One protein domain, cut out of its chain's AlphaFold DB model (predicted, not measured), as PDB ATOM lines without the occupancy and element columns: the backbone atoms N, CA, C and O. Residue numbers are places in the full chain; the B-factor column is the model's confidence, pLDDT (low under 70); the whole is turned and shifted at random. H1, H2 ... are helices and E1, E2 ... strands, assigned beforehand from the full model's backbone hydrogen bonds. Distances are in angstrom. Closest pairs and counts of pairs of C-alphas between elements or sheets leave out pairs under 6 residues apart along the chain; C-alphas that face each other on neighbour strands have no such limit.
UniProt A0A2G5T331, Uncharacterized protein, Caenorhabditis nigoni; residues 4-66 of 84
ATOM      1  N   THR A   4      92.056 116.923  99.292       72.38
ATOM      2  CA  THR A   4      92.975 116.212  98.394       72.38
ATOM      3  C   THR A   4      92.685 116.503  96.919       72.38
ATOM      4  O   THR A   4      93.599 116.714  96.121       72.38
ATOM      5  N   LYS A   5      91.402 116.581  96.544       79.38
ATOM      6  CA  LYS A   5      90.967 116.846  95.165       79.38
ATOM      7  C   LYS A   5      91.231 118.298  94.760       79.38
ATOM      8  O   LYS A   5      91.631 118.563  93.623       79.38
ATOM      9  N   ALA A   6      91.059 119.232  95.694       75.44
ATOM     10  CA  ALA A   6      91.403 120.639  95.498       75.44
ATOM     11  C   ALA A   6      92.923 120.841  95.332       75.44
ATOM     12  O   ALA A   6      93.348 121.529  94.404       75.44
ATOM     13  N   LEU A   7      93.739 120.178  96.160       75.69
ATOM     14  CA  LEU A   7      95.205 120.222  96.094       75.69
ATOM     15  C   LEU A   7      95.743 119.685  94.760       75.69
ATOM     16  O   LEU A   7      96.581 120.323  94.120       75.69
ATOM     17  N   ALA A   8      95.225 118.541  94.308       80.88
ATOM     18  CA  ALA A   8      95.591 117.957  93.018       80.88
ATOM     19  C   ALA A   8      95.258 118.900  91.846       80.88
ATOM     20  O   ALA A   8      96.074 119.097  90.944       80.88
ATOM     21  N   SER A   9      94.083 119.532  91.897       83.06
ATOM     22  CA  SER A   9      93.632 120.474  90.865       83.06
ATOM     23  C   SER A   9      94.494 121.738  90.841       83.06
ATOM     24  O   SER A   9      94.901 122.189  89.771       83.06
ATOM     25  N   PHE A  10      94.837 122.278  92.014       80.69
ATOM     26  CA  PHE A  10      95.737 123.421  92.135       80.69
ATOM     27  C   PHE A  10      97.120 123.115  91.554       80.69
ATOM     28  O   PHE A  10      97.622 123.889  90.741       80.69
ATOM     29  N   ASN A  11      97.724 121.982  91.926       80.69
ATOM     30  CA  ASN A  11      99.050 121.602  91.436       80.69
ATOM     31  C   ASN A  11      99.064 121.422  89.910       80.69
ATOM     32  O   ASN A  11      99.992 121.885  89.255       80.69
ATOM     33  N   SER A  12      98.011 120.836  89.337       83.88
ATOM     34  CA  SER A  12      97.863 120.688  87.882       83.88
ATOM     35  C   SER A  12      97.757 122.036  87.149       83.88
ATOM     36  O   SER A  12      98.394 122.257  86.120       83.88
ATOM     37  N   ILE A  13      97.002 122.994  87.693       81.69
ATOM     38  CA  ILE A  13      96.887 124.338  87.101       81.69
ATOM     39  C   ILE A  13      98.204 125.110  87.250       81.69
ATOM     40  O   ILE A  13      98.632 125.799  86.323       81.69
ATOM     41  N   LYS A  14      98.867 124.957  88.399       80.06
ATOM     42  CA  LYS A  14     100.157 125.574  88.708       80.06
ATOM     43  C   LYS A  14     101.252 125.172  87.719       80.06
ATOM     44  O   LYS A  14     102.036 126.029  87.321       80.06
ATOM     45  N   THR A  15     101.312 123.902  87.312       78.81
ATOM     46  CA  THR A  15     102.294 123.452  86.311       78.81
ATOM     47  C   THR A  15     101.953 123.930  84.902       78.81
ATOM     48  O   THR A  15     102.860 124.196  84.119       78.81
ATOM     49  N   ARG A  16     100.663 124.083  84.582       82.69
ATOM     50  CA  ARG A  16     100.192 124.471  83.244       82.69
ATOM     51  C   ARG A  16     100.335 125.964  82.939       82.69
ATOM     52  O   ARG A  16     100.474 126.331  81.776       82.69
ATOM     53  N   VAL A  17     100.263 126.834  83.947       82.31
ATOM     54  CA  VAL A  17     100.308 128.292  83.758       82.31
ATOM     55  C   VAL A  17     101.709 128.814  84.071       82.31
ATOM     56  O   VAL A  17     102.110 128.884  85.231       82.31
ATOM     57  N   THR A  18     102.442 129.237  83.039       74.19
ATOM     58  CA  THR A  18     103.853 129.669  83.115       74.19
ATOM     59  C   THR A  18     104.100 130.771  84.156       74.19
ATOM     60  O   THR A  18     105.145 130.795  84.799       74.19
ATOM     61  N   GLY A  19     103.118 131.651  84.393       73.62
ATOM     62  CA  GLY A  19     103.193 132.718  85.402       73.62
ATOM     63  C   GLY A  19     102.871 132.292  86.842       73.62
ATOM     64  O   GLY A  19     103.112 133.054  87.775       73.62
ATOM     65  N   CYS A  20     102.341 131.085  87.054       66.94
ATOM     66  CA  CYS A  20     101.883 130.611  88.363       66.94
ATOM     67  C   CYS A  20     102.842 129.611  89.019       66.94
ATOM     68  O   CYS A  20     102.534 129.104  90.092       66.94
ATOM     69  N   HIS A  21     104.021 129.361  88.449       69.62
ATOM     70  CA  HIS A  21     104.974 128.369  88.970       69.62
ATOM     71  C   HIS A  21     105.412 128.631  90.425       69.62
ATOM     72  O   HIS A  21     105.666 127.699  91.187       69.62
ATOM     73  N   ASN A  22     105.423 129.901  90.838       66.31
ATOM     74  CA  ASN A  22     105.740 130.326  92.206       66.31
ATOM     75  C   ASN A  22     104.499 130.503  93.098       66.31
ATOM     76  O   ASN A  22     104.624 130.899  94.256       66.31
ATOM     77  N   ALA A  23     103.296 130.221  92.589       65.25
ATOM     78  CA  ALA A  23     102.085 130.268  93.391       65.25
ATOM     79  C   ALA A  23     102.147 129.171  94.462       65.25
ATOM     80  O   ALA A  23     102.367 127.990  94.177       65.25
ATOM     81  N   SER A  24     101.970 129.562  95.716       61.56
ATOM     82  CA  SER A  24     101.758 128.639  96.824       61.56
ATOM     83  C   SER A  24     100.277 128.654  97.169       61.56
ATOM     84  O   SER A  24      99.624 129.698  97.123       61.56
ATOM     85  N   ILE A  25      99.736 127.484  97.498       63.91
ATOM     86  CA  ILE A  25      98.464 127.428  98.216       63.91
ATOM     87  C   ILE A  25      98.704 128.190  99.505       63.91
ATOM     88  O   ILE A  25      99.756 128.006 100.122       63.91
ATOM     89  N   ARG A  26      97.762 129.056  99.889       59.81
ATOM     90  CA  ARG A  26      97.793 129.685 101.207       59.81
ATOM     91  C   ARG A  26      97.996 128.552 102.219       59.81
ATOM     92  O   ARG A  26      97.106 127.707 102.295       59.81
ATOM     93  N   PRO A  27      99.144 128.474 102.913       59.94
ATOM     94  CA  PRO A  27      99.349 127.409 103.876       59.94
ATOM     95  C   PRO A  27      98.186 127.478 104.859       59.94
ATOM     96  O   PRO A  27      97.804 128.581 105.272       59.94
ATOM     97  N   ASP A  28      97.582 126.325 105.145       60.22
ATOM     98  CA  ASP A  28      96.521 126.197 106.142       60.22
ATOM     99  C   ASP A  28      97.169 126.367 107.521       60.22
ATOM    100  O   ASP A  28      97.406 125.425 108.266       60.22
ATOM    101  N   LEU A  29      97.617 127.596 107.783       61.91
ATOM    102  CA  LEU A  29      98.248 127.994 109.023       61.91
ATOM    103  C   LEU A  29      97.178 127.865 110.088       61.91
ATOM    104  O   LEU A  29      96.141 128.540 110.025       61.91
ATOM    105  N   SER A  30      97.454 127.038 111.090       67.19
ATOM    106  CA  SER A  30      96.600 126.979 112.264       67.19
ATOM    107  C   SER A  30      96.493 128.384 112.874       67.19
ATOM    108  O   SER A  30      97.408 129.205 112.754       67.19
ATOM    109  N   LYS A  31      95.386 128.689 113.564       72.88
ATOM    110  CA  LYS A  31      95.184 129.979 114.261       72.88
ATOM    111  C   LYS A  31      96.444 130.521 114.986       72.88
ATOM    112  O   LYS A  31      96.713 131.711 114.814       72.88
ATOM    113  N   PRO A  32      97.229 129.713 115.736       77.94
ATOM    114  CA  PRO A  32      98.476 130.180 116.359       77.94
ATOM    115  C   PRO A  32      99.571 130.575 115.357       77.94
ATOM    116  O   PRO A  32     100.237 131.593 115.533       77.94
ATOM    117  N   GLU A  33      99.749 129.822 114.276       78.56
ATOM    118  CA  GLU A  33     100.773 130.115 113.271       78.56
ATOM    119  C   GLU A  33     100.440 131.382 112.475       78.56
ATOM    120  O   GLU A  33     101.324 132.172 112.135       78.56
ATOM    121  N   LEU A  34      99.149 131.632 112.235       80.38
ATOM    122  CA  LEU A  34      98.683 132.870 111.619       80.38
ATOM    123  C   LEU A  34      98.936 134.092 112.516       80.38
ATOM    124  O   LEU A  34      99.251 135.167 112.000       80.38
ATOM    125  N   ALA A  35      98.805 133.945 113.839       83.94
ATOM    126  CA  ALA A  35      99.156 134.999 114.792       83.94
ATOM    127  C   ALA A  35     100.657 135.317 114.716       83.94
ATOM    128  O   ALA A  35     101.011 136.460 114.418       83.94
ATOM    129  N   LYS A  36     101.515 134.289 114.795       86.81
ATOM    130  CA  LYS A  36     102.975 134.433 114.658       86.81
ATOM    131  C   LYS A  36     103.374 135.094 113.335       86.81
ATOM    132  O   LYS A  36     104.236 135.973 113.306       86.81
ATOM    133  N   PHE A  37     102.717 134.728 112.232       84.50
ATOM    134  CA  PHE A  37     102.941 135.351 110.925       84.50
ATOM    135  C   PHE A  37     102.635 136.851 110.936       84.50
ATOM    136  O   PHE A  37     103.430 137.654 110.446       84.50
ATOM    137  N   ARG A  38     101.484 137.242 111.497       87.25
ATOM    138  CA  ARG A  38     101.065 138.648 111.592       87.25
ATOM    139  C   ARG A  38     102.008 139.455 112.478       87.25
ATOM    140  O   ARG A  38     102.372 140.568 112.105       87.25
ATOM    141  N   GLU A  39     102.417 138.897 113.613       91.06
ATOM    142  CA  GLU A  39     103.372 139.526 114.530       91.06
ATOM    143  C   GLU A  39     104.737 139.729 113.870       91.06
ATOM    144  O   GLU A  39     105.275 140.836 113.900       91.06
ATOM    145  N   SER A  40     105.238 138.712 113.168       91.06
ATOM    146  CA  SER A  40     106.501 138.800 112.427       91.06
ATOM    147  C   SER A  40     106.447 139.867 111.334       91.06
ATOM    148  O   SER A  40     107.377 140.656 111.177       91.06
ATOM    149  N   TRP A  41     105.334 139.970 110.598       91.38
ATOM    150  CA  TRP A  41     105.172 141.032 109.599       91.38
ATOM    151  C   TRP A  41     105.094 142.417 110.229       91.38
ATOM    152  O   TRP A  41     105.696 143.352 109.701       91.38
ATOM    153  N   LYS A  42     104.398 142.559 111.361       92.38
ATOM    154  CA  LYS A  42     104.339 143.819 112.110       92.38
ATOM    155  C   LYS A  42     105.737 144.264 112.537       92.38
ATOM    156  O   LYS A  42     106.077 145.434 112.379       92.38
ATOM    157  N   GLU A  43     106.554 143.336 113.025       92.94
ATOM    158  CA  GLU A  43     107.931 143.618 113.418       92.94
ATOM    159  C   GLU A  43     108.818 143.976 112.216       92.94
ATOM    160  O   GLU A  43     109.513 144.992 112.251       92.94
ATOM    161  N   ALA A  44     108.763 143.198 111.131       91.38
ATOM    162  CA  ALA A  44     109.528 143.468 109.915       91.38
ATOM    163  C   ALA A  44     109.191 144.847 109.319       91.38
ATOM    164  O   ALA A  44     110.090 145.588 108.922       91.38
ATOM    165  N   ILE A  45     107.905 145.215 109.295       90.12
ATOM    166  CA  ILE A  45     107.448 146.529 108.829       90.12
ATOM    167  C   ILE A  45     107.957 147.634 109.750       90.12
ATOM    168  O   ILE A  45     108.469 148.629 109.248       90.12
ATOM    169  N   LYS A  46     107.859 147.468 111.077       92.00
ATOM    170  CA  LYS A  46     108.366 148.458 112.037       92.00
ATOM    171  C   LYS A  46     109.855 148.731 111.800       92.00
ATOM    172  O   LYS A  46     110.230 149.876 111.571       92.00
ATOM    173  N   LYS A  47     110.664 147.670 111.719       91.81
ATOM    174  CA  LYS A  47     112.110 147.771 111.479       91.81
ATOM    175  C   LYS A  47     112.438 148.414 110.124       91.81
ATOM    176  O   LYS A  47     113.391 149.181 110.025       91.81
ATOM    177  N   ASN A  48     111.656 148.130 109.081       92.06
ATOM    178  CA  ASN A  48     111.838 148.759 107.767       92.06
ATOM    179  C   ASN A  48     111.395 150.229 107.744       92.06
ATOM    180  O   ASN A  48     112.030 151.036 107.070       92.06
ATOM    181  N   ASN A  49     110.342 150.590 108.486       89.88
ATOM    182  CA  ASN A  49     109.918 151.981 108.658       89.88
ATOM    183  C   ASN A  49     111.011 152.796 109.363       89.88
ATOM    184  O   ASN A  49     111.330 153.888 108.908       89.88
ATOM    185  N   GLU A  50     111.599 152.253 110.436       88.81
ATOM    186  CA  GLU A  50     112.695 152.887 111.186       88.81
ATOM    187  C   GLU A  50     113.950 153.073 110.320       88.81
ATOM    188  O   GLU A  50     114.612 154.103 110.402       88.81
ATOM    189  N   ALA A  51     114.260 152.105 109.454       87.50
ATOM    190  CA  ALA A  51     115.417 152.172 108.566       87.50
ATOM    191  C   ALA A  51     115.188 152.991 107.279       87.50
ATOM    192  O   ALA A  51     116.147 153.281 106.565       87.50
ATOM    193  N   GLY A  52     113.935 153.288 106.910       87.25
ATOM    194  CA  GLY A  52     113.583 153.884 105.609       87.25
ATOM    195  C   GLY A  52     113.932 153.006 104.395       87.25
ATOM    196  O   GLY A  52     113.845 153.433 103.241       87.25
ATOM    197  N   GLN A  53     114.327 151.759 104.640       90.50
ATOM    198  CA  GLN A  53     114.837 150.815 103.659       90.50
ATOM    199  C   GLN A  53     114.313 149.412 103.955       90.50
ATOM    200  O   GLN A  53     114.069 149.031 105.101       90.50
ATOM    201  N   ARG A  54     114.147 148.608 102.905       89.12
ATOM    202  CA  ARG A  54     113.676 147.230 103.021       89.12
ATOM    203  C   ARG A  54     114.834 146.338 103.458       89.12
ATOM    204  O   ARG A  54     115.562 145.840 102.620       89.12
ATOM    205  N   ILE A  55     115.009 146.128 104.757       91.50
ATOM    206  CA  ILE A  55     116.124 145.338 105.314       91.50
ATOM    207  C   ILE A  55     115.627 144.012 105.901       91.50
ATOM    208  O   ILE A  55     116.338 143.007 105.885       91.50
ATOM    209  N   TRP A  56     114.385 143.989 106.373       91.62
ATOM    210  CA  TRP A  56     113.757 142.867 107.056       91.62
ATOM    211  C   TRP A  56     112.598 142.299 106.238       91.62
ATOM    212  O   TRP A  56     111.870 143.018 105.547       91.62
ATOM    213  N   THR A  57     112.417 140.985 106.310       91.12
ATOM    214  CA  THR A  57     111.319 140.257 105.666       91.12
ATOM    215  C   THR A  57     110.894 139.075 106.527       91.12
ATOM    216  O   THR A  57     111.610 138.703 107.447       91.12
ATOM    217  N   VAL A  58     109.737 138.478 106.251       89.12
ATOM    218  CA  VAL A  58     109.281 137.285 106.972       89.12
ATOM    219  C   VAL A  58     109.542 136.048 106.120       89.12
ATOM    220  O   VAL A  58     109.099 135.983 104.972       89.12
ATOM    221  N   ARG A  59     110.243 135.057 106.676       84.88
ATOM    222  CA  ARG A  59     110.407 133.711 106.100       84.88
ATOM    223  C   ARG A  59     110.121 132.681 107.184       84.88
ATOM    224  O   ARG A  59     110.512 132.890 108.321       84.88
ATOM    225  N   ASN A  60     109.427 131.595 106.843       84.06
ATOM    226  CA  ASN A  60     109.072 130.530 107.795       84.06
ATOM    227  C   ASN A  60     108.420 131.040 109.098       84.06
ATOM    228  O   ASN A  60     108.695 130.525 110.172       84.06
ATOM    229  N   LEU A  61     107.539 132.046 108.999       83.00
ATOM    230  CA  LEU A  61     106.869 132.681 110.148       83.00
ATOM    231  C   LEU A  61     107.808 133.442 111.097       83.00
ATOM    232  O   LEU A  61     107.437 133.676 112.243       83.00
ATOM    233  N   GLU A  62     109.001 133.826 110.642       85.44
ATOM    234  CA  GLU A  62     109.993 134.540 111.445       85.44
ATOM    235  C   GLU A  62     110.547 135.756 110.702       85.44
ATOM    236  O   GLU A  62     110.695 135.752 109.475       85.44
ATOM    237  N   THR A  63     110.857 136.811 111.453       89.62
ATOM    238  CA  THR A  63     111.496 138.020 110.930       89.62
ATOM    239  C   THR A  63     112.971 137.747 110.650       89.62
ATOM    240  O   THR A  63     113.769 137.568 111.565       89.62
ATOM    241  N   VAL A  64     113.356 137.769 109.378       90.31
ATOM    242  CA  VAL A  64     114.728 137.537 108.918       90.31
ATOM    243  C   VAL A  64     115.289 138.769 108.213       90.31
ATOM    244  O   VAL A  64     114.565 139.528 107.561       90.31
ATOM    245  N   LYS A  65     116.604 138.963 108.319       90.75
ATOM    246  CA  LYS A  65     117.320 139.996 107.568       90.75
ATOM    247  C   LYS A  65     117.506 139.530 106.125       90.75
ATOM    248  O   LYS A  65     117.885 138.386 105.881       90.75
ATOM    249  N   ILE A  66     117.229 140.406 105.165       89.19
ATOM    250  CA  ILE A  66     117.450 140.118 103.749       89.19
ATOM    251  C   ILE A  66     118.969 140.085 103.505       89.19
ATOM    252  O   ILE A  66     119.645 141.067 103.825       89.19
TER     253      ILE A  66
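This is residues 4 to 66 of the 84 residues of an uncharacterized protein of Caenorhabditis nigoni (UniProt A0A2G5T331). A small antiparallel hairpin, E1 - E2, packs on one side of the long helix H2, and a long link leads away to a second helix, H1, at the far end. The printed part has 63 residues, in the order H1 H2 E1 E2, mostly helix. It is only just loose, close to extended, with a radius of gyration of the C-alphas of 15.5 A, and spans 43 by 29 by 13 A.

Find E1 at residues 56 to 59, 9.8 A long, and E2 at 62 to 65, 9.9 A. H2, residues 31 to 51, runs 30.6 A from C-alpha 31 at (95.184, 129.979, 114.261). H1, residues 4 to 16, runs 18.7 A from C-alpha 4 at (92.975, 116.212, 98.394).

Look across E1 and E2, a hairpin: N 57 and O 64 are 2.9 A apart, within hydrogen-bond range. The closest C-alphas of H2 and E1 are those of Ala 44 and Trp 56, 5.1 A; of H2 and E2, Ser 40 and Thr 63, 5.3 A. H1 and H2 are apart. In both helices every O i to N i+4 pair is within hydrogen-bond range.

The C-alphas of Lys 5 and Glu 50 are farthest apart, 45.0 A. The printed part has no cut. The link H1 to H2, 14 residues, is long; pLDDT is under 70 at residues 20 to 30.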